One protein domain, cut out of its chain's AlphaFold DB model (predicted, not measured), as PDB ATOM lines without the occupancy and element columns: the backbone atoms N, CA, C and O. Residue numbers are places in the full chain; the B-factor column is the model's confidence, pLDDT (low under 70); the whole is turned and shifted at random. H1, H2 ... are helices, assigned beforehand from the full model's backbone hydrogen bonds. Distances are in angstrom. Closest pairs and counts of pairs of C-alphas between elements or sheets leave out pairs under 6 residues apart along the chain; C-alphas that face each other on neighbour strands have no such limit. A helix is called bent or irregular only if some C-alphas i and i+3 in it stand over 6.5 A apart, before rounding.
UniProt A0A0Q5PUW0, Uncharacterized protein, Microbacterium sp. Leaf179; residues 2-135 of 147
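Overview. This is residues 2 to 135 of the 147 residues of an uncharacterized protein of Microbacterium sp. Leaf179 (UniProt A0A0Q5PUW0). Two helical hairpins stand at opposite ends of a rod, joined through one long bent helix, H2: at one end H1 folds back side by side with the arm H2a, and at the other end, past the bend, H3 folds back from the arm H2b and H4 crosses H3. H1 is apart from both helices of the crossed pair, H3 and H4, and the two ends meet by a thin contact of H2a with H3. The printed part has 134 residues with four named helices, in the order H1, H2, H3, H4, and no named strand; the class is all helix. The whole is loose, with a radius of gyration of the C-alphas of 20.0 A, and spans 68 by 31 by 26 A.

Arrangement. Begin with H2, residues 29 to 70, the longest helix. By its hydrogen bonds it was assigned as one helix, but it is bent: C-alphas 58 and 61 are 6.6 A apart, and its arms H2a, residues 29 to 58, and H2b, residues 61 to 70, stand at a steep tilt of 58 degrees. H1, residues 2 to 25, touches H2a and forms a helical hairpin with it, at a shallow tilt of 6 degrees, opposite ways; their closest C-alphas are those of Ile 19 and Ala 32, 6.0 A apart. H3, residues 76 to 99, is close to H2b but not clearly touching it, the closest C-alphas being those of Leu 70 and Gln 79 at 6.6 A. H3 and H2a only just touch, with 3 pairs of C-alphas within 8 A, through residues 90 to 94 and 51 to 55 alone; C-alphas 94 and 55 are closest, at 7.4 A. H4, residues 109 to 133, touches H3 in a second hairpin, at a steep tilt of 44 degrees, opposite ways; the closest C-alphas, of Gly 87 and Ala 120, are 3.8 A apart. H1 is apart from H2b, H3 and H4, and H4 is apart from both arms of H2. In H2a, H2b, H3 and H4 every O i to N i+4 pair is within hydrogen-bond range; in H1 18 of 20 are.

Along the chain. Find C-alpha 2 at (23.955, -28.134, 15.111); from there H1 runs 33.0 A to residue 25, with a kink of 34 degrees near residue 19, and it is irregular, C-alphas 20 and 23 being 7.0 A apart. H2a runs 43.0 A from C-alpha 29 at (47.964, -28.336, -6.214), and H2b 14.4 A. H3 runs 34.4 A, and H4 36.6 A to C-alpha 133 at (33.698, -64.685, 24.428).

Size, cuts and confidence. The C-alphas farthest apart are those of Ser 24 and Arg 72, 68.1 A. Residues 72 to 77 stand free, as do 129 to 135, of which 129 to 133 belong to H4. The printed part has no cut and no long link. The mean pLDDT of the printed part is 70.8; look for low values at residues 2 to 27, 31 to 54, 100 to 106 and 132 to 135, among others.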
ATOM      1  N   PHE A   2      24.024 -29.192  16.139       41.44
ATOM      2  CA  PHE A   2      23.955 -28.134  15.111       41.44
ATOM      3  C   PHE A   2      25.297 -27.416  14.842       41.44
ATOM      4  O   PHE A   2      25.729 -27.304  13.703       41.44
ATOM      5  N   LEU A   3      26.029 -27.046  15.901       45.22
ATOM      6  CA  LEU A   3      27.372 -26.450  15.793       45.22
ATOM      7  C   LEU A   3      28.400 -27.353  15.095       45.22
ATOM      8  O   LEU A   3      29.301 -26.857  14.432       45.22
ATOM      9  N   LEU A   4      28.269 -28.673  15.245       51.12
ATOM     10  CA  LEU A   4      29.196 -29.640  14.660       51.12
ATOM     11  C   LEU A   4      28.954 -29.783  13.150       51.12
ATOM     12  O   LEU A   4      29.898 -29.907  12.383       51.12
ATOM     13  N   ALA A   5      27.692 -29.714  12.730       52.53
ATOM     14  CA  ALA A   5      27.286 -29.746  11.330       52.53
ATOM     15  C   ALA A   5      27.639 -28.454  10.596       52.53
ATOM     16  O   ALA A   5      28.228 -28.497   9.522       52.53
ATOM     17  N   MET A   6      27.388 -27.305  11.233       56.81
ATOM     18  CA  MET A   6      27.857 -26.012  10.736       56.81
ATOM     19  C   MET A   6      29.376 -25.998  10.568       56.81
ATOM     20  O   MET A   6      29.871 -25.499   9.565       56.81
ATOM     21  N   LEU A   7      30.121 -26.572  11.519       59.34
ATOM     22  CA  LEU A   7      31.573 -26.682  11.418       59.34
ATOM     23  C   LEU A   7      31.987 -27.511  10.192       59.34
ATOM     24  O   LEU A   7      32.908 -27.115   9.489       59.34
ATOM     25  N   VAL A   8      31.300 -28.621   9.906       60.78
ATOM     26  CA  VAL A   8      31.567 -29.458   8.721       60.78
ATOM     27  C   VAL A   8      31.343 -28.670   7.437       60.78
ATOM     28  O   VAL A   8      32.235 -28.629   6.594       60.78
ATOM     29  N   VAL A   9      30.187 -28.017   7.305       65.06
ATOM     30  CA  VAL A   9      29.834 -27.233   6.114       65.06
ATOM     31  C   VAL A   9      30.822 -26.086   5.912       65.06
ATOM     32  O   VAL A   9      31.355 -25.931   4.819       65.06
ATOM     33  N   ILE A  10      31.149 -25.345   6.977       67.00
ATOM     34  CA  ILE A  10      32.139 -24.263   6.929       67.00
ATOM     35  C   ILE A  10      33.504 -24.800   6.508       67.00
ATOM     36  O   ILE A  10      34.159 -24.194   5.667       67.00
ATOM     37  N   VAL A  11      33.955 -25.925   7.065       64.12
ATOM     38  CA  VAL A  11      35.266 -26.493   6.732       64.12
ATOM     39  C   VAL A  11      35.305 -26.990   5.288       64.12
ATOM     40  O   VAL A  11      36.299 -26.757   4.607       64.12
ATOM     41  N   ILE A  12      34.241 -27.622   4.788       66.88
ATOM     42  CA  ILE A  12      34.161 -28.054   3.386       66.88
ATOM     43  C   ILE A  12      34.174 -26.837   2.457       66.88
ATOM     44  O   ILE A  12      35.014 -26.775   1.562       66.88
ATOM     45  N   ASP A  13      33.312 -25.849   2.701       69.50
ATOM     46  CA  ASP A  13      33.175 -24.667   1.847       69.50
ATOM     47  C   ASP A  13      34.457 -23.818   1.834       69.50
ATOM     48  O   ASP A  13      35.006 -23.513   0.774       69.50
ATOM     49  N   THR A  14      35.036 -23.545   3.009       65.44
ATOM     50  CA  THR A  14      36.321 -22.825   3.112       65.44
ATOM     51  C   THR A  14      37.470 -23.585   2.454       65.44
ATOM     52  O   THR A  14      38.342 -22.964   1.843       65.44
ATOM     53  N   SER A  15      37.474 -24.919   2.511       62.25
ATOM     54  CA  SER A  15      38.527 -25.710   1.872       62.25
ATOM     55  C   SER A  15      38.370 -25.782   0.350       62.25
ATOM     56  O   SER A  15      39.370 -25.744  -0.367       62.25
ATOM     57  N   VAL A  16      37.139 -25.828  -0.168       68.38
ATOM     58  CA  VAL A  16      36.860 -25.731  -1.611       68.38
ATOM     59  C   VAL A  16      37.278 -24.358  -2.140       68.38
ATOM     60  O   VAL A  16      37.978 -24.284  -3.154       68.38
ATOM     61  N   GLN A  17      36.941 -23.280  -1.426       67.25
ATOM     62  CA  GLN A  17      37.374 -21.923  -1.773       67.25
ATOM     63  C   GLN A  17      38.904 -21.789  -1.751       67.25
ATOM     64  O   GLN A  17      39.486 -21.232  -2.683       67.25
ATOM     65  N   ALA A  18      39.579 -22.370  -0.755       61.75
ATOM     66  CA  ALA A  18      41.040 -22.376  -0.678       61.75
ATOM     67  C   ALA A  18      41.696 -23.132  -1.851       61.75
ATOM     68  O   ALA A  18      42.723 -22.689  -2.363       61.75
ATOM     69  N   ILE A  19      41.101 -24.230  -2.332       63.00
ATOM     70  CA  ILE A  19      41.591 -24.970  -3.510       63.00
ATOM     71  C   ILE A  19      41.411 -24.160  -4.791       63.00
ATOM     72  O   ILE A  19      42.307 -24.140  -5.631       63.00
ATOM     73  N   GLN A  20      40.280 -23.470  -4.938       67.19
ATOM     74  CA  GLN A  20      40.046 -22.601  -6.090       67.19
ATOM     75  C   GLN A  20      40.998 -21.396  -6.105       67.19
ATOM     76  O   GLN A  20      41.377 -20.929  -7.178       67.19
ATOM     77  N   GLN A  21      41.435 -20.926  -4.933       63.56
ATOM     78  CA  GLN A  21      42.400 -19.833  -4.788       63.56
ATOM     79  C   GLN A  21      43.870 -20.292  -4.807       63.56
ATOM     80  O   GLN A  21      44.750 -19.477  -5.092       63.56
ATOM     81  N   ALA A  22      44.163 -21.575  -4.574       56.47
ATOM     82  CA  ALA A  22      45.526 -22.121  -4.537       56.47
ATOM     83  C   ALA A  22      46.392 -21.791  -5.778       56.47
ATOM     84  O   ALA A  22      47.562 -21.442  -5.584       56.47
ATOM     85  N   PRO A  23      45.860 -21.793  -7.024       58.34
ATOM     86  CA  PRO A  23      46.622 -21.383  -8.208       58.34
ATOM     87  C   PRO A  23      47.072 -19.917  -8.164       58.34
ATOM     88  O   PRO A  23      48.147 -19.591  -8.659       58.34
ATOM     89  N   SER A  24      46.276 -19.033  -7.551       62.38
ATOM     90  CA  SER A  24      46.576 -17.597  -7.434       62.38
ATOM     91  C   SER A  24      47.593 -17.270  -6.333       62.38
ATOM     92  O   SER A  24      48.221 -16.217  -6.369       62.38
ATOM     93  N   LEU A  25      47.793 -18.195  -5.386       59.84
ATOM     94  CA  LEU A  25      48.703 -18.058  -4.243       59.84
ATOM     95  C   LEU A  25      50.041 -18.796  -4.442       59.84
ATOM     96  O   LEU A  25      50.859 -18.839  -3.527       59.84
ATOM     97  N   GLY A  26      50.275 -19.395  -5.617       59.53
ATOM     98  CA  GLY A  26      51.512 -20.125  -5.922       59.53
ATOM     99  C   GLY A  26      51.693 -21.422  -5.122       59.53
ATOM    100  O   GLY A  26      52.800 -21.956  -5.051       59.53
ATOM    101  N   VAL A  27      50.624 -21.939  -4.512       66.19
ATOM    102  CA  VAL A  27      50.649 -23.180  -3.730       66.19
ATOM    103  C   VAL A  27      50.520 -24.369  -4.680       66.19
ATOM    104  O   VAL A  27      49.631 -24.405  -5.531       66.19
ATOM    105  N   SER A  28      51.399 -25.365  -4.534       71.06
ATOM    106  CA  SER A  28      51.324 -26.594  -5.332       71.06
ATOM    107  C   SER A  28      49.946 -27.265  -5.167       71.06
ATOM    108  O   SER A  28      49.523 -27.485  -4.027       71.06
ATOM    109  N   PRO A  29      49.265 -27.662  -6.263       63.19
ATOM    110  CA  PRO A  29      47.964 -28.336  -6.214       63.19
ATOM    111  C   PRO A  29      47.966 -29.592  -5.337       63.19
ATOM    112  O   PRO A  29      46.979 -29.900  -4.672       63.19
ATOM    113  N   VAL A  30      49.107 -30.288  -5.281       70.88
ATOM    114  CA  VAL A  30      49.307 -31.473  -4.436       70.88
ATOM    115  C   VAL A  30      49.231 -31.102  -2.956       70.88
ATOM    116  O   VAL A  30      48.618 -31.820  -2.173       70.88
ATOM    117  N   HIS A  31      49.802 -29.961  -2.566       66.69
ATOM    118  CA  HIS A  31      49.783 -29.498  -1.180       66.69
ATOM    119  C   HIS A  31      48.356 -29.142  -0.744       66.69
ATOM    120  O   HIS A  31      47.894 -29.624   0.287       66.69
ATOM    121  N   ALA A  32      47.623 -28.398  -1.578       64.06
ATOM    122  CA  ALA A  32      46.229 -28.036  -1.316       64.06
ATOM    123  C   ALA A  32      45.315 -29.271  -1.198       64.06
ATOM    124  O   ALA A  32      44.503 -29.363  -0.277       64.06
ATOM    125  N   PHE A  33      45.491 -30.258  -2.081       67.81
ATOM    126  CA  PHE A  33      44.711 -31.494  -2.049       67.81
ATOM    127  C   PHE A  33      45.020 -32.353  -0.815       67.81
ATOM    128  O   PHE A  33      44.113 -32.902  -0.191       67.81
ATOM    129  N   THR A  34      46.295 -32.447  -0.429       67.44
ATOM    130  CA  THR A  34      46.709 -33.242   0.738       67.44
ATOM    131  C   THR A  34      46.165 -32.636   2.033       67.44
ATOM    132  O   THR A  34      45.632 -33.358   2.874       67.44
ATOM    133  N   THR A  35      46.224 -31.309   2.179       67.50
ATOM    134  CA  THR A  35      45.645 -30.606   3.331       67.50
ATOM    135  C   THR A  35      44.129 -30.779   3.392       67.50
ATOM    136  O   THR A  35      43.607 -31.075   4.463       67.50
ATOM    137  N   LEU A  36      43.421 -30.686   2.259       65.81
ATOM    138  CA  LEU A  36      41.984 -30.969   2.196       65.81
ATOM    139  C   LEU A  36      41.679 -32.395   2.666       65.81
ATOM    140  O   LEU A  36      40.811 -32.580   3.513       65.81
ATOM    141  N   ALA A  37      42.385 -33.395   2.137       65.56
ATOM    142  CA  ALA A  37      42.145 -34.793   2.474       65.56
ATOM    143  C   ALA A  37      42.336 -35.060   3.976       65.56
ATOM    144  O   ALA A  37      41.517 -35.747   4.588       65.56
ATOM    145  N   ILE A  38      43.372 -34.477   4.587       69.44
ATOM    146  CA  ILE A  38      43.631 -34.590   6.029       69.44
ATOM    147  C   ILE A  38      42.508 -33.924   6.829       69.44
ATOM    148  O   ILE A  38      41.972 -34.533   7.756       69.44
ATOM    149  N   THR A  39      42.112 -32.709   6.453       66.25
ATOM    150  CA  THR A  39      41.059 -31.959   7.145       66.25
ATOM    151  C   THR A  39      39.698 -32.646   7.022       66.25
ATOM    152  O   THR A  39      39.014 -32.821   8.029       66.25
ATOM    153  N   LEU A  40      39.326 -33.119   5.829       63.62
ATOM    154  CA  LEU A  40      38.108 -33.905   5.608       63.62
ATOM    155  C   LEU A  40      38.122 -35.188   6.431       63.62
ATOM    156  O   LEU A  40      37.142 -35.487   7.100       63.62
ATOM    157  N   THR A  41      39.236 -35.920   6.439       67.69
ATOM    158  CA  THR A  41      39.355 -37.159   7.221       67.69
ATOM    159  C   THR A  41      39.211 -36.889   8.718       67.69
ATOM    160  O   THR A  41      38.512 -37.626   9.412       67.69
ATOM    161  N   ALA A  42      39.820 -35.814   9.226       61.41
ATOM    162  CA  ALA A  42      39.714 -35.426  10.628       61.41
ATOM    163  C   ALA A  42      38.283 -35.012  11.001       61.41
ATOM    164  O   ALA A  42      37.765 -35.444  12.029       61.41
ATOM    165  N   VAL A  43      37.620 -34.225  10.153       63.69
ATOM    166  CA  VAL A  43      36.245 -33.764  10.376       63.69
ATOM    167  C   VAL A  43      35.250 -34.918  10.276       63.69
ATOM    168  O   VAL A  43      34.451 -35.109  11.191       63.69
ATOM    169  N   VAL A  44      35.334 -35.740   9.228       64.44
ATOM    170  CA  VAL A  44      34.504 -36.943   9.060       64.44
ATOM    171  C   VAL A  44      34.743 -37.926  10.204       64.44
ATOM    172  O   VAL A  44      33.787 -38.485  10.734       64.44
ATOM    173  N   GLY A  45      35.990 -38.098  10.647       64.50
ATOM    174  CA  GLY A  45      36.328 -38.942  11.791       64.50
ATOM    175  C   GLY A  45      35.742 -38.427  13.108       64.50
ATOM    176  O   GLY A  45      35.198 -39.208  13.887       64.50
ATOM    177  N   LEU A  46      35.792 -37.116  13.352       67.88
ATOM    178  CA  LEU A  46      35.276 -36.503  14.578       67.88
ATOM    179  C   LEU A  46      33.741 -36.512  14.608       67.88
ATOM    180  O   LEU A  46      33.141 -36.829  15.635       67.88
ATOM    181  N   VAL A  47      33.101 -36.244  13.469       64.31
ATOM    182  CA  VAL A  47      31.640 -36.273  13.310       64.31
ATOM    183  C   VAL A  47      31.110 -37.698  13.345       64.31
ATOM    184  O   VAL A  47      30.188 -37.981  14.106       64.31
ATOM    185  N   GLY A  48      31.731 -38.610  12.598       66.81
ATOM    186  CA  GLY A  48      31.413 -40.035  12.625       66.81
ATOM    187  C   GLY A  48      31.621 -40.637  14.014       66.81
ATOM    188  O   GLY A  48      30.766 -41.379  14.499       66.81
ATOM    189  N   GLY A  49      32.694 -40.253  14.709       66.38
ATOM    190  CA  GLY A  49      32.950 -40.638  16.096       66.38
ATOM    191  C   GLY A  49      31.879 -40.122  17.059       66.38
ATOM    192  O   GLY A  49      31.328 -40.900  17.837       66.38
ATOM    193  N   ALA A  50      31.516 -38.840  16.973       66.81
ATOM    194  CA  ALA A  50      30.471 -38.247  17.808       66.81
ATOM    195  C   ALA A  50      29.089 -38.882  17.563       66.81
ATOM    196  O   ALA A  50      28.376 -39.185  18.521       66.81
ATOM    197  N   LEU A  51      28.731 -39.139  16.300       66.31
ATOM    198  CA  LEU A  51      27.516 -39.872  15.923       66.31
ATOM    199  C   LEU A  51      27.525 -41.292  16.487       66.31
ATOM    200  O   LEU A  51      26.530 -41.726  17.058       66.31
ATOM    201  N   THR A  52      28.657 -41.989  16.399       68.12
ATOM    202  CA  THR A  52      28.806 -43.341  16.950       68.12
ATOM    203  C   THR A  52      28.574 -43.353  18.461       68.12
ATOM    204  O   THR A  52      27.850 -44.210  18.961       68.12
ATOM    205  N   VAL A  53      29.128 -42.381  19.195       69.69
ATOM    206  CA  VAL A  53      28.921 -42.253  20.648       69.69
ATOM    207  C   VAL A  53      27.461 -41.937  20.979       69.69
ATOM    208  O   VAL A  53      26.900 -42.549  21.887       69.69
ATOM    209  N   ALA A  54      26.825 -41.028  20.240       66.50
ATOM    210  CA  ALA A  54      25.421 -40.675  20.447       66.50
ATOM    211  C   ALA A  54      24.487 -41.868  20.190       66.50
ATOM    212  O   ALA A  54      23.617 -42.172  21.006       66.50
ATOM    213  N   VAL A  55      24.709 -42.592  19.093       70.69
ATOM    214  CA  VAL A  55      23.955 -43.802  18.754       70.69
ATOM    215  C   VAL A  55      24.188 -44.886  19.797       70.69
ATOM    216  O   VAL A  55      23.226 -45.491  20.258       70.69
ATOM    217  N   ALA A  56      25.430 -45.097  20.236       70.06
ATOM    218  CA  ALA A  56      25.734 -46.049  21.298       70.06
ATOM    219  C   ALA A  56      25.014 -45.688  22.607       70.06
ATOM    220  O   ALA A  56      24.413 -46.563  23.227       70.06
ATOM    221  N   ALA A  57      24.994 -44.414  23.003       73.62
ATOM    222  CA  ALA A  57      24.307 -43.973  24.218       73.62
ATOM    223  C   ALA A  57      22.803 -44.302  24.199       73.62
ATOM    224  O   ALA A  57      22.248 -44.702  25.222       73.62
ATOM    225  N   VAL A  58      22.154 -44.190  23.037       74.00
ATOM    226  CA  VAL A  58      20.720 -44.485  22.878       74.00
ATOM    227  C   VAL A  58      20.462 -45.982  22.683       74.00
ATOM    228  O   VAL A  58      19.482 -46.511  23.203       74.00
ATOM    229  N   ALA A  59      21.336 -46.686  21.964       74.44
ATOM    230  CA  ALA A  59      21.136 -48.079  21.574       74.44
ATOM    231  C   ALA A  59      21.560 -49.089  22.652       74.44
ATOM    232  O   ALA A  59      20.992 -50.178  22.717       74.44
ATOM    233  N   VAL A  60      22.518 -48.758  23.527       78.19
ATOM    234  CA  VAL A  60      23.067 -49.702  24.522       78.19
ATOM    235  C   VAL A  60      22.016 -50.169  25.532       78.19
ATOM    236  O   VAL A  60      21.952 -51.362  25.830       78.19
ATOM    237  N   GLY A  61      21.169 -49.268  26.038       78.81
ATOM    238  CA  GLY A  61      20.102 -49.619  26.986       78.81
ATOM    239  C   GLY A  61      19.100 -50.628  26.401       78.81
ATOM    240  O   GLY A  61      18.956 -51.728  26.943       78.81
ATOM    241  N   PRO A  62      18.454 -50.309  25.264       78.69
ATOM    242  CA  PRO A  62      17.587 -51.237  24.540       78.69
ATOM    243  C   PRO A  62      18.290 -52.545  24.158       78.69
ATOM    244  O   PRO A  62      17.724 -53.619  24.360       78.69
ATOM    245  N   ALA A  63      19.538 -52.486  23.681       77.88
ATOM    246  CA  ALA A  63      20.311 -53.676  23.329       77.88
ATOM    247  C   ALA A  63      20.537 -54.597  24.536       77.88
ATOM    248  O   ALA A  63      20.491 -55.819  24.398       77.88
ATOM    249  N   TRP A  64      20.744 -54.041  25.732       78.81
ATOM    250  CA  TRP A  64      20.899 -54.827  26.955       78.81
ATOM    251  C   TRP A  64      19.598 -55.534  27.355       78.81
ATOM    252  O   TRP A  64      19.622 -56.721  27.694       78.81
ATOM    253  N   LEU A  65      18.459 -54.842  27.247       80.25
ATOM    254  CA  LEU A  65      17.138 -55.427  27.486       80.25
ATOM    255  C   LEU A  65      16.848 -56.559  26.493       80.25
ATOM    256  O   LEU A  65      16.534 -57.675  26.915       80.25
ATOM    257  N   VAL A  66      17.054 -56.319  25.196       80.31
ATOM    258  CA  VAL A  66      16.893 -57.328  24.136       80.31
ATOM    259  C   VAL A  66      17.812 -58.523  24.382       80.31
ATOM    260  O   VAL A  66      17.357 -59.667  24.375       80.31
ATOM    261  N   ALA A  67      19.086 -58.287  24.701       75.75
ATOM    262  CA  ALA A  67      20.031 -59.351  25.013       75.75
ATOM    263  C   ALA A  67      19.594 -60.174  26.232       75.75
ATOM    264  O   ALA A  67      19.731 -61.396  26.219       75.75
ATOM    265  N   SER A  68      19.075 -59.542  27.287       80.38
ATOM    266  CA  SER A  68      18.597 -60.248  28.481       80.38
ATOM    267  C   SER A  68      17.365 -61.116  28.205       80.38
ATOM    268  O   SER A  68      17.319 -62.255  28.674       80.38
ATOM    269  N   ALA A  69      16.429 -60.642  27.377       79.75
ATOM    270  CA  ALA A  69      15.265 -61.410  26.941       79.75
ATOM    271  C   ALA A  69      15.665 -62.596  26.044       79.75
ATOM    272  O   ALA A  69      15.199 -63.721  26.237       79.75
ATOM    273  N   LEU A  70      16.605 -62.375  25.120       78.38
ATOM    274  CA  LEU A  70      17.098 -63.393  24.190       78.38
ATOM    275  C   LEU A  70      17.912 -64.513  24.853       78.38
ATOM    276  O   LEU A  70      18.048 -65.579  24.255       78.38
ATOM    277  N   ARG A  71      18.409 -64.337  26.088       75.81
ATOM    278  CA  ARG A  71      19.103 -65.412  26.836       75.81
ATOM    279  C   ARG A  71      18.241 -66.653  27.041       75.81
ATOM    280  O   ARG A  71      18.781 -67.741  27.185       75.81
ATOM    281  N   ARG A  72      16.917 -66.487  27.082       77.69
ATOM    282  CA  ARG A  72      15.960 -67.589  27.260       77.69
ATOM    283  C   ARG A  72      15.611 -68.285  25.942       77.69
ATOM    284  O   ARG A  72      14.956 -69.320  25.952       77.69
ATOM    285  N   VAL A  73      16.039 -67.723  24.812       77.94
ATOM    286  CA  VAL A  73      15.746 -68.235  23.475       77.94
ATOM    287  C   VAL A  73      16.899 -69.130  23.029       77.94
ATOM    288  O   VAL A  73      18.000 -68.650  22.787       77.94
ATOM    289  N   GLY A  74      16.648 -70.435  22.898       72.25
ATOM    290  CA  GLY A  74      17.650 -71.413  22.448       72.25
ATOM    291  C   GLY A  74      17.922 -71.413  20.936       72.25
ATOM    292  O   GLY A  74      18.819 -72.113  20.477       72.25
ATOM    293  N   SER A  75      17.160 -70.646  20.149       85.31
ATOM    294  CA  SER A  75      17.284 -70.610  18.688       85.31
ATOM    295  C   SER A  75      18.229 -69.505  18.218       85.31
ATOM    296  O   SER A  75      17.938 -68.315  18.357       85.31
ATOM    297  N   THR A  76      19.334 -69.903  17.585       78.75
ATOM    298  CA  THR A  76      20.288 -68.979  16.955       78.75
ATOM    299  C   THR A  76      19.657 -68.192  15.806       78.75
ATOM    300  O   THR A  76      19.965 -67.016  15.648       78.75
ATOM    301  N   GLY A  77      18.734 -68.791  15.045       78.81
ATOM    302  CA  GLY A  77      18.050 -68.101  13.944       78.81
ATOM    303  C   GLY A  77      17.174 -66.940  14.425       78.81
ATOM    304  O   GLY A  77      17.179 -65.866  13.827       78.81
ATOM    305  N   VAL A  78      16.482 -67.119  15.556       80.81
ATOM    306  CA  VAL A  78      15.682 -66.049  16.174       80.81
ATOM    307  C   VAL A  78      16.585 -64.942  16.714       80.81
ATOM    308  O   VAL A  78      16.301 -63.768  16.501       80.81
ATOM    309  N   GLN A  79      17.693 -65.302  17.366       79.12
ATOM    310  CA  GLN A  79      18.663 -64.321  17.857       79.12
ATOM    311  C   GLN A  79      19.248 -63.489  16.710       79.12
ATOM    312  O   GLN A  79      19.223 -62.267  16.802       79.12
ATOM    313  N   LEU A  80      19.692 -64.129  15.623       80.75
ATOM    314  CA  LEU A  80      20.185 -63.440  14.426       80.75
ATOM    315  C   LEU A  80      19.134 -62.484  13.866       80.75
ATOM    316  O   LEU A  80      19.412 -61.306  13.725       80.75
ATOM    317  N   THR A  81      17.902 -62.953  13.658       84.81
ATOM    318  CA  THR A  81      16.820 -62.109  13.119       84.81
ATOM    319  C   THR A  81      16.602 -60.854  13.968       84.81
ATOM    320  O   THR A  81      16.464 -59.756  13.435       84.81
ATOM    321  N   VAL A  82      16.595 -60.995  15.297       83.88
ATOM    322  CA  VAL A  82      16.400 -59.860  16.208       83.88
ATOM    323  C   VAL A  82      17.579 -58.882  16.155       83.88
ATOM    324  O   VAL A  82      17.349 -57.673  16.147       83.88
ATOM    325  N   TRP A  83      18.821 -59.367  16.078       83.25
ATOM    326  CA  TRP A  83      20.003 -58.503  15.961       83.25
ATOM    327  C   TRP A  83      20.100 -57.808  14.605       83.25
ATOM    328  O   TRP A  83      20.377 -56.608  14.569       83.25
ATOM    329  N   THR A  84      19.744 -58.493  13.519       82.06
ATOM    330  CA  THR A  84      19.669 -57.902  12.183       82.06
ATOM    331  C   THR A  84      18.624 -56.786  12.142       82.06
ATOM    332  O   THR A  84      18.913 -55.690  11.660       82.06
ATOM    333  N   VAL A  85      17.424 -57.008  12.700       86.06
ATOM    334  CA  VAL A  85      16.380 -55.968  12.802       86.06
ATOM    335  C   VAL A  85      16.864 -54.795  13.651       86.06
ATOM    336  O   VAL A  85      16.688 -53.641  13.264       86.06
ATOM    337  N   PHE A  86      17.516 -55.066  14.782       83.31
ATOM    338  CA  PHE A  86      18.065 -54.023  15.644       83.31
ATOM    339  C   PHE A  86      19.123 -53.173  14.924       83.31
ATOM    340  O   PHE A  86      19.093 -51.942  14.995       83.31
ATOM    341  N   GLY A  87      20.037 -53.805  14.188       78.44
ATOM    342  CA  GLY A  87      21.046 -53.101  13.404       78.44
ATOM    343  C   GLY A  87      20.455 -52.327  12.223       78.44
ATOM    344  O   GLY A  87      20.880 -51.201  11.974       78.44
ATOM    345  N   ALA A  88      19.410 -52.845  11.570       81.25
ATOM    346  CA  ALA A  88      18.696 -52.120  10.519       81.25
ATOM    347  C   ALA A  88      17.995 -50.858  11.056       81.25
ATOM    348  O   ALA A  88      18.117 -49.784  10.469       81.25
ATOM    349  N   LEU A  89      17.320 -50.960  12.209       84.62
ATOM    350  CA  LEU A  89      16.713 -49.812  12.892       84.62
ATOM    351  C   LEU A  89      17.764 -48.787  13.326       84.62
ATOM    352  O   LEU A  89      17.542 -47.585  13.206       84.62
ATOM    353  N   THR A  90      18.926 -49.256  13.785       81.31
ATOM    354  CA  THR A  90      20.056 -48.386  14.133       81.31
ATOM    355  C   THR A  90      20.578 -47.646  12.900       81.31
ATOM    356  O   THR A  90      20.813 -46.443  12.963       81.31
ATOM    357  N   GLY A  91      20.700 -48.330  11.759       76.88
ATOM    358  CA  GLY A  91      21.064 -47.710  10.485       76.88
ATOM    359  C   GLY A  91      20.054 -46.651  10.037       76.88
ATOM    360  O   GLY A  91      20.450 -45.545   9.686       76.88
ATOM    361  N   LEU A  92      18.752 -46.939  10.130       83.62
ATOM    362  CA  LEU A  92      17.694 -45.965   9.825       83.62
ATOM    363  C   LEU A  92      17.730 -44.752  10.760       83.62
ATOM    364  O   LEU A  92      17.526 -43.627  10.310       83.62
ATOM    365  N   LEU A  93      18.024 -44.960  12.045       81.12
ATOM    366  CA  LEU A  93      18.199 -43.872  13.004       81.12
ATOM    367  C   LEU A  93      19.387 -42.980  12.624       81.12
ATOM    368  O   LEU A  93      19.260 -41.762  12.674       81.12
ATOM    369  N   VAL A  94      20.517 -43.567  12.216       76.19
ATOM    370  CA  VAL A  94      21.689 -42.814  11.736       76.19
ATOM    371  C   VAL A  94      21.326 -41.983  10.513       76.19
ATOM    372  O   VAL A  94      21.580 -40.787  10.509       76.19
ATOM    373  N   VAL A  95      20.677 -42.587   9.517       80.00
ATOM    374  CA  VAL A  95      20.214 -41.896   8.304       80.00
ATOM    375  C   VAL A  95      19.279 -40.736   8.656       80.00
ATOM    376  O   VAL A  95      19.463 -39.628   8.157       80.00
ATOM    377  N   GLY A  96      18.312 -40.960   9.550       76.62
ATOM    378  CA  GLY A  96      17.382 -39.925  10.001       76.62
ATOM    379  C   GLY A  96      18.074 -38.788  10.754       76.62
ATOM    380  O   GLY A  96      17.788 -37.622  10.502       76.62
ATOM    381  N   LEU A  97      19.020 -39.104  11.641       72.62
ATOM    382  CA  LEU A  97      19.812 -38.097  12.349       72.62
ATOM    383  C   LEU A  97      20.718 -37.318  11.397       72.62
ATOM    384  O   LEU A  97      20.828 -36.108  11.544       72.62
ATOM    385  N   SER A  98      21.336 -37.979  10.420       68.69
ATOM    386  CA  SER A  98      22.129 -37.318   9.386       68.69
ATOM    387  C   SER A  98      21.270 -36.349   8.577       68.69
ATOM    388  O   SER A  98      21.639 -35.187   8.473       68.69
ATOM    389  N   ALA A  99      20.087 -36.774   8.122       72.12
ATOM    390  CA  ALA A  99      19.162 -35.932   7.362       72.12
ATOM    391  C   ALA A  99      18.638 -34.712   8.148       72.12
ATOM    392  O   ALA A  99      18.332 -33.687   7.555       72.12
ATOM    393  N   LEU A 100      18.534 -34.800   9.481       69.75
ATOM    394  CA  LEU A 100      18.167 -33.662  10.341       69.75
ATOM    395  C   LEU A 100      19.304 -32.651  10.531       69.75
ATOM    396  O   LEU A 100      19.091 -31.570  11.077       69.75
ATOM    397  N   VAL A 101      20.523 -33.046  10.184       65.69
ATOM    398  CA  VAL A 101      21.754 -32.317  10.487       65.69
ATOM    399  C   VAL A 101      22.384 -31.742   9.215       65.69
ATOM    400  O   VAL A 101      23.118 -30.762   9.299       65.69
ATOM    401  N   THR A 102      22.084 -32.320   8.051       65.19
ATOM    402  CA  THR A 102      22.519 -31.851   6.733       65.19
ATOM    403  C   THR A 102      21.403 -31.082   6.031       65.19
ATOM    404  O   THR A 102      20.300 -31.603   5.885       65.19
ATOM    405  N   ASP A 103      21.703 -29.886   5.520       60.69
ATOM    406  CA  ASP A 103      20.764 -29.092   4.706       60.69
ATOM    407  C   ASP A 103      20.576 -29.651   3.278       60.69
ATOM    408  O   ASP A 103      19.739 -29.165   2.519       60.69
ATOM    409  N   ASP A 104      21.308 -30.713   2.923       63.25
ATOM    410  CA  ASP A 104      21.309 -31.348   1.596       63.25
ATOM    411  C   ASP A 104      20.026 -32.150   1.278       63.25
ATOM    412  O   ASP A 104      19.885 -32.721   0.195       63.25
ATOM    413  N   GLY A 105      19.061 -32.178   2.203       60.69
ATOM    414  CA  GLY A 105      17.831 -32.958   2.080       60.69
ATOM    415  C   GLY A 105      18.013 -34.437   2.456       60.69
ATOM    416  O   GLY A 105      19.065 -34.844   2.953       60.69
ATOM    417  N   PRO A 106      16.964 -35.266   2.300       67.81
ATOM    418  CA  PRO A 106      17.042 -36.677   2.653       67.81
ATOM    419  C   PRO A 106      18.042 -37.410   1.742       67.81
ATOM    420  O   PRO A 106      18.018 -37.199   0.527       67.81
ATOM    421  N   PRO A 107      18.885 -38.302   2.296       72.56
ATOM    422  CA  PRO A 107      19.844 -39.070   1.513       72.56
ATOM    423  C   PRO A 107      19.137 -39.935   0.476       72.56
ATOM    424  O   PRO A 107      17.982 -40.348   0.639       72.56
ATOM    425  N   THR A 108      19.852 -40.245  -0.601       77.50
ATOM    426  CA  THR A 108      19.285 -41.054  -1.674       77.50
ATOM    427  C   THR A 108      18.983 -42.476  -1.184       77.50
ATOM    428  O   THR A 108      19.572 -42.992  -0.227       77.50
ATOM    429  N   LEU A 109      18.041 -43.143  -1.856       73.75
ATOM    430  CA  LEU A 109      17.673 -44.534  -1.567       73.75
ATOM    431  C   LEU A 109      18.894 -45.482  -1.537       73.75
ATOM    432  O   LEU A 109      19.010 -46.252  -0.583       73.75
ATOM    433  N   PRO A 110      19.834 -45.419  -2.504       72.81
ATOM    434  CA  PRO A 110      21.040 -46.246  -2.486       72.81
ATOM    435  C   PRO A 110      21.931 -46.011  -1.260       72.81
ATOM    436  O   PRO A 110      22.387 -46.973  -0.645       72.81
ATOM    437  N   GLU A 111      22.148 -44.756  -0.864       68.12
ATOM    438  CA  GLU A 111      22.968 -44.410   0.307       68.12
ATOM    439  C   GLU A 111      22.328 -44.918   1.600       68.12
ATOM    440  O   GLU A 111      22.990 -45.541   2.430       68.12
ATOM    441  N   THR A 112      21.012 -44.734   1.725       74.44
ATOM    442  CA  THR A 112      20.227 -45.240   2.854       74.44
ATOM    443  C   THR A 112      20.361 -46.757   2.981       74.44
ATOM    444  O   THR A 112      20.618 -47.272   4.070       74.44
ATOM    445  N   VAL A 113      20.241 -47.486   1.867       72.81
ATOM    446  CA  VAL A 113      20.368 -48.951   1.843       72.81
ATOM    447  C   VAL A 113      21.764 -49.395   2.281       72.81
ATOM    448  O   VAL A 113      21.877 -50.306   3.101       72.81
ATOM    449  N   VAL A 114      22.824 -48.744   1.793       71.06
ATOM    450  CA  VAL A 114      24.206 -49.074   2.178       71.06
ATOM    451  C   VAL A 114      24.418 -48.880   3.678       71.06
ATOM    452  O   VAL A 114      24.909 -49.793   4.342       71.06
ATOM    453  N   VAL A 115      24.003 -47.739   4.235       72.75
ATOM    454  CA  VAL A 115      24.156 -47.451   5.672       72.75
ATOM    455  C   VAL A 115      23.402 -48.474   6.525       72.75
ATOM    456  O   VAL A 115      23.951 -48.991   7.499       72.75
ATOM    457  N   VAL A 116      22.172 -48.821   6.140       74.50
ATOM    458  CA  VAL A 116      21.341 -49.800   6.856       74.50
ATOM    459  C   VAL A 116      21.959 -51.199   6.829       74.50
ATOM    460  O   VAL A 116      22.036 -51.847   7.874       74.50
ATOM    461  N   ILE A 117      22.447 -51.659   5.673       73.38
ATOM    462  CA  ILE A 117      23.086 -52.977   5.539       73.38
ATOM    463  C   ILE A 117      24.376 -53.042   6.358       73.38
ATOM    464  O   ILE A 117      24.599 -54.012   7.085       73.38
ATOM    465  N   VAL A 118      25.218 -52.011   6.270       73.50
ATOM    466  CA  VAL A 118      26.484 -51.951   7.012       73.50
ATOM    467  C   VAL A 118      26.226 -51.946   8.519       73.50
ATOM    468  O   VAL A 118      26.901 -52.668   9.256       73.50
ATOM    469  N   ALA A 119      25.227 -51.194   8.988       76.12
ATOM    470  CA  ALA A 119      24.838 -51.179  10.396       76.12
ATOM    471  C   ALA A 119      24.324 -52.549  10.868       76.12
ATOM    472  O   ALA A 119      24.776 -53.043  11.903       76.12
ATOM    473  N   ALA A 120      23.447 -53.197  10.093       73.38
ATOM    474  CA  ALA A 120      22.938 -54.538  10.386       73.38
ATOM    475  C   ALA A 120      24.071 -55.569  10.513       73.38
ATOM    476  O   ALA A 120      24.209 -56.215  11.552       73.38
ATOM    477  N   ALA A 121      24.951 -55.641   9.510       74.94
ATOM    478  CA  ALA A 121      26.083 -56.563   9.511       74.94
ATOM    479  C   ALA A 121      27.056 -56.310  10.678       74.94
ATOM    480  O   ALA A 121      27.574 -57.252  11.280       74.94
ATOM    481  N   SER A 122      27.288 -55.042  11.028       76.19
ATOM    482  CA  SER A 122      28.181 -54.660  12.129       76.19
ATOM    483  C   SER A 122      27.631 -55.084  13.493       76.19
ATOM    484  O   SER A 122      28.385 -55.568  14.342       76.19
ATOM    485  N   VAL A 123      26.320 -54.936  13.704       78.56
ATOM    486  CA  VAL A 123      25.643 -55.371  14.933       78.56
ATOM    487  C   VAL A 123      25.662 -56.893  15.054       78.56
ATOM    488  O   VAL A 123      26.035 -57.404  16.112       78.56
ATOM    489  N   ASP A 124      25.353 -57.615  13.976       78.38
ATOM    490  CA  ASP A 124      25.392 -59.082  13.957       78.38
ATOM    491  C   ASP A 124      26.801 -59.614  14.249       78.38
ATOM    492  O   ASP A 124      26.983 -60.515  15.076       78.38
ATOM    493  N   TYR A 125      27.826 -59.007  13.644       76.88
ATOM    494  CA  TYR A 125      29.223 -59.347  13.910       76.88
ATOM    495  C   TYR A 125      29.628 -59.063  15.365       76.88
ATOM    496  O   TYR A 125      30.268 -59.897  16.018       76.88
ATOM    497  N   GLY A 126      29.236 -57.905  15.902       77.31
ATOM    498  CA  GLY A 126      29.484 -57.531  17.293       77.31
ATOM    499  C   GLY A 126      28.838 -58.508  18.274       77.31
ATOM    500  O   GLY A 126      29.501 -58.996  19.196       77.31
ATOM    501  N   TRP A 127      27.572 -58.862  18.040       80.00
ATOM    502  CA  TRP A 127      26.871 -59.870  18.826       80.00
ATOM    503  C   TRP A 127      27.571 -61.226  18.756       80.00
ATOM    504  O   TRP A 127      27.841 -61.832  19.798       80.00
ATOM    505  N   TRP A 128      27.928 -61.687  17.555       78.00
ATOM    506  CA  TRP A 128      28.625 -62.955  17.368       78.00
ATOM    507  C   TRP A 128      29.917 -63.002  18.191       78.00
ATOM    508  O   TRP A 128      30.142 -63.956  18.941       78.00
ATOM    509  N   ARG A 129      30.722 -61.934  18.151       78.12
ATOM    510  CA  ARG A 129      31.973 -61.839  18.915       78.12
ATOM    511  C   ARG A 129      31.741 -61.904  20.429       78.12
ATOM    512  O   ARG A 129      32.445 -62.642  21.119       78.12
ATOM    513  N   VAL A 130      30.750 -61.173  20.946       73.62
ATOM    514  CA  VAL A 130      30.403 -61.150  22.384       73.62
ATOM    515  C   VAL A 130      29.800 -62.479  22.847       73.62
ATOM    516  O   VAL A 130      30.054 -62.939  23.960       73.62
ATOM    517  N   SER A 131      29.010 -63.131  21.999       70.81
ATOM    518  CA  SER A 131      28.441 -64.443  22.305       70.81
ATOM    519  C   SER A 131      29.529 -65.517  22.407       70.81
ATOM    520  O   SER A 131      29.450 -66.394  23.265       70.81
ATOM    521  N   ARG A 132      30.584 -65.415  21.586       67.94
ATOM    522  CA  ARG A 132      31.712 -66.351  21.579       67.94
ATOM    523  C   ARG A 132      32.629 -66.173  22.786       67.94
ATOM    524  O   ARG A 132      33.077 -67.172  23.341       67.94
ATOM    525  N   SER A 133      32.874 -64.940  23.236       64.69
ATOM    526  CA  SER A 133      33.698 -64.685  24.428       64.69
ATOM    527  C   SER A 133      33.062 -65.209  25.720       64.69
ATOM    528  O   SER A 133      33.783 -65.626  26.617       64.69
ATOM    529  N   ARG A 134      31.727 -65.281  25.789       60.34
ATOM    530  CA  ARG A 134      30.993 -65.906  26.907       60.34
ATOM    531  C   ARG A 134      30.910 -67.433  26.850       60.34
ATOM    532  O   ARG A 134      30.447 -68.035  27.808       60.34
ATOM    533  N   ARG A 135      31.314 -68.050  25.735       57.22
ATOM    534  CA  ARG A 135      31.397 -69.513  25.580       57.22
ATOM    535  C   ARG A 135      32.782 -70.068  25.907       57.22
ATOM    536  O   ARG A 135      32.959 -71.275  25.790       57.22
TER     537      ARG A 135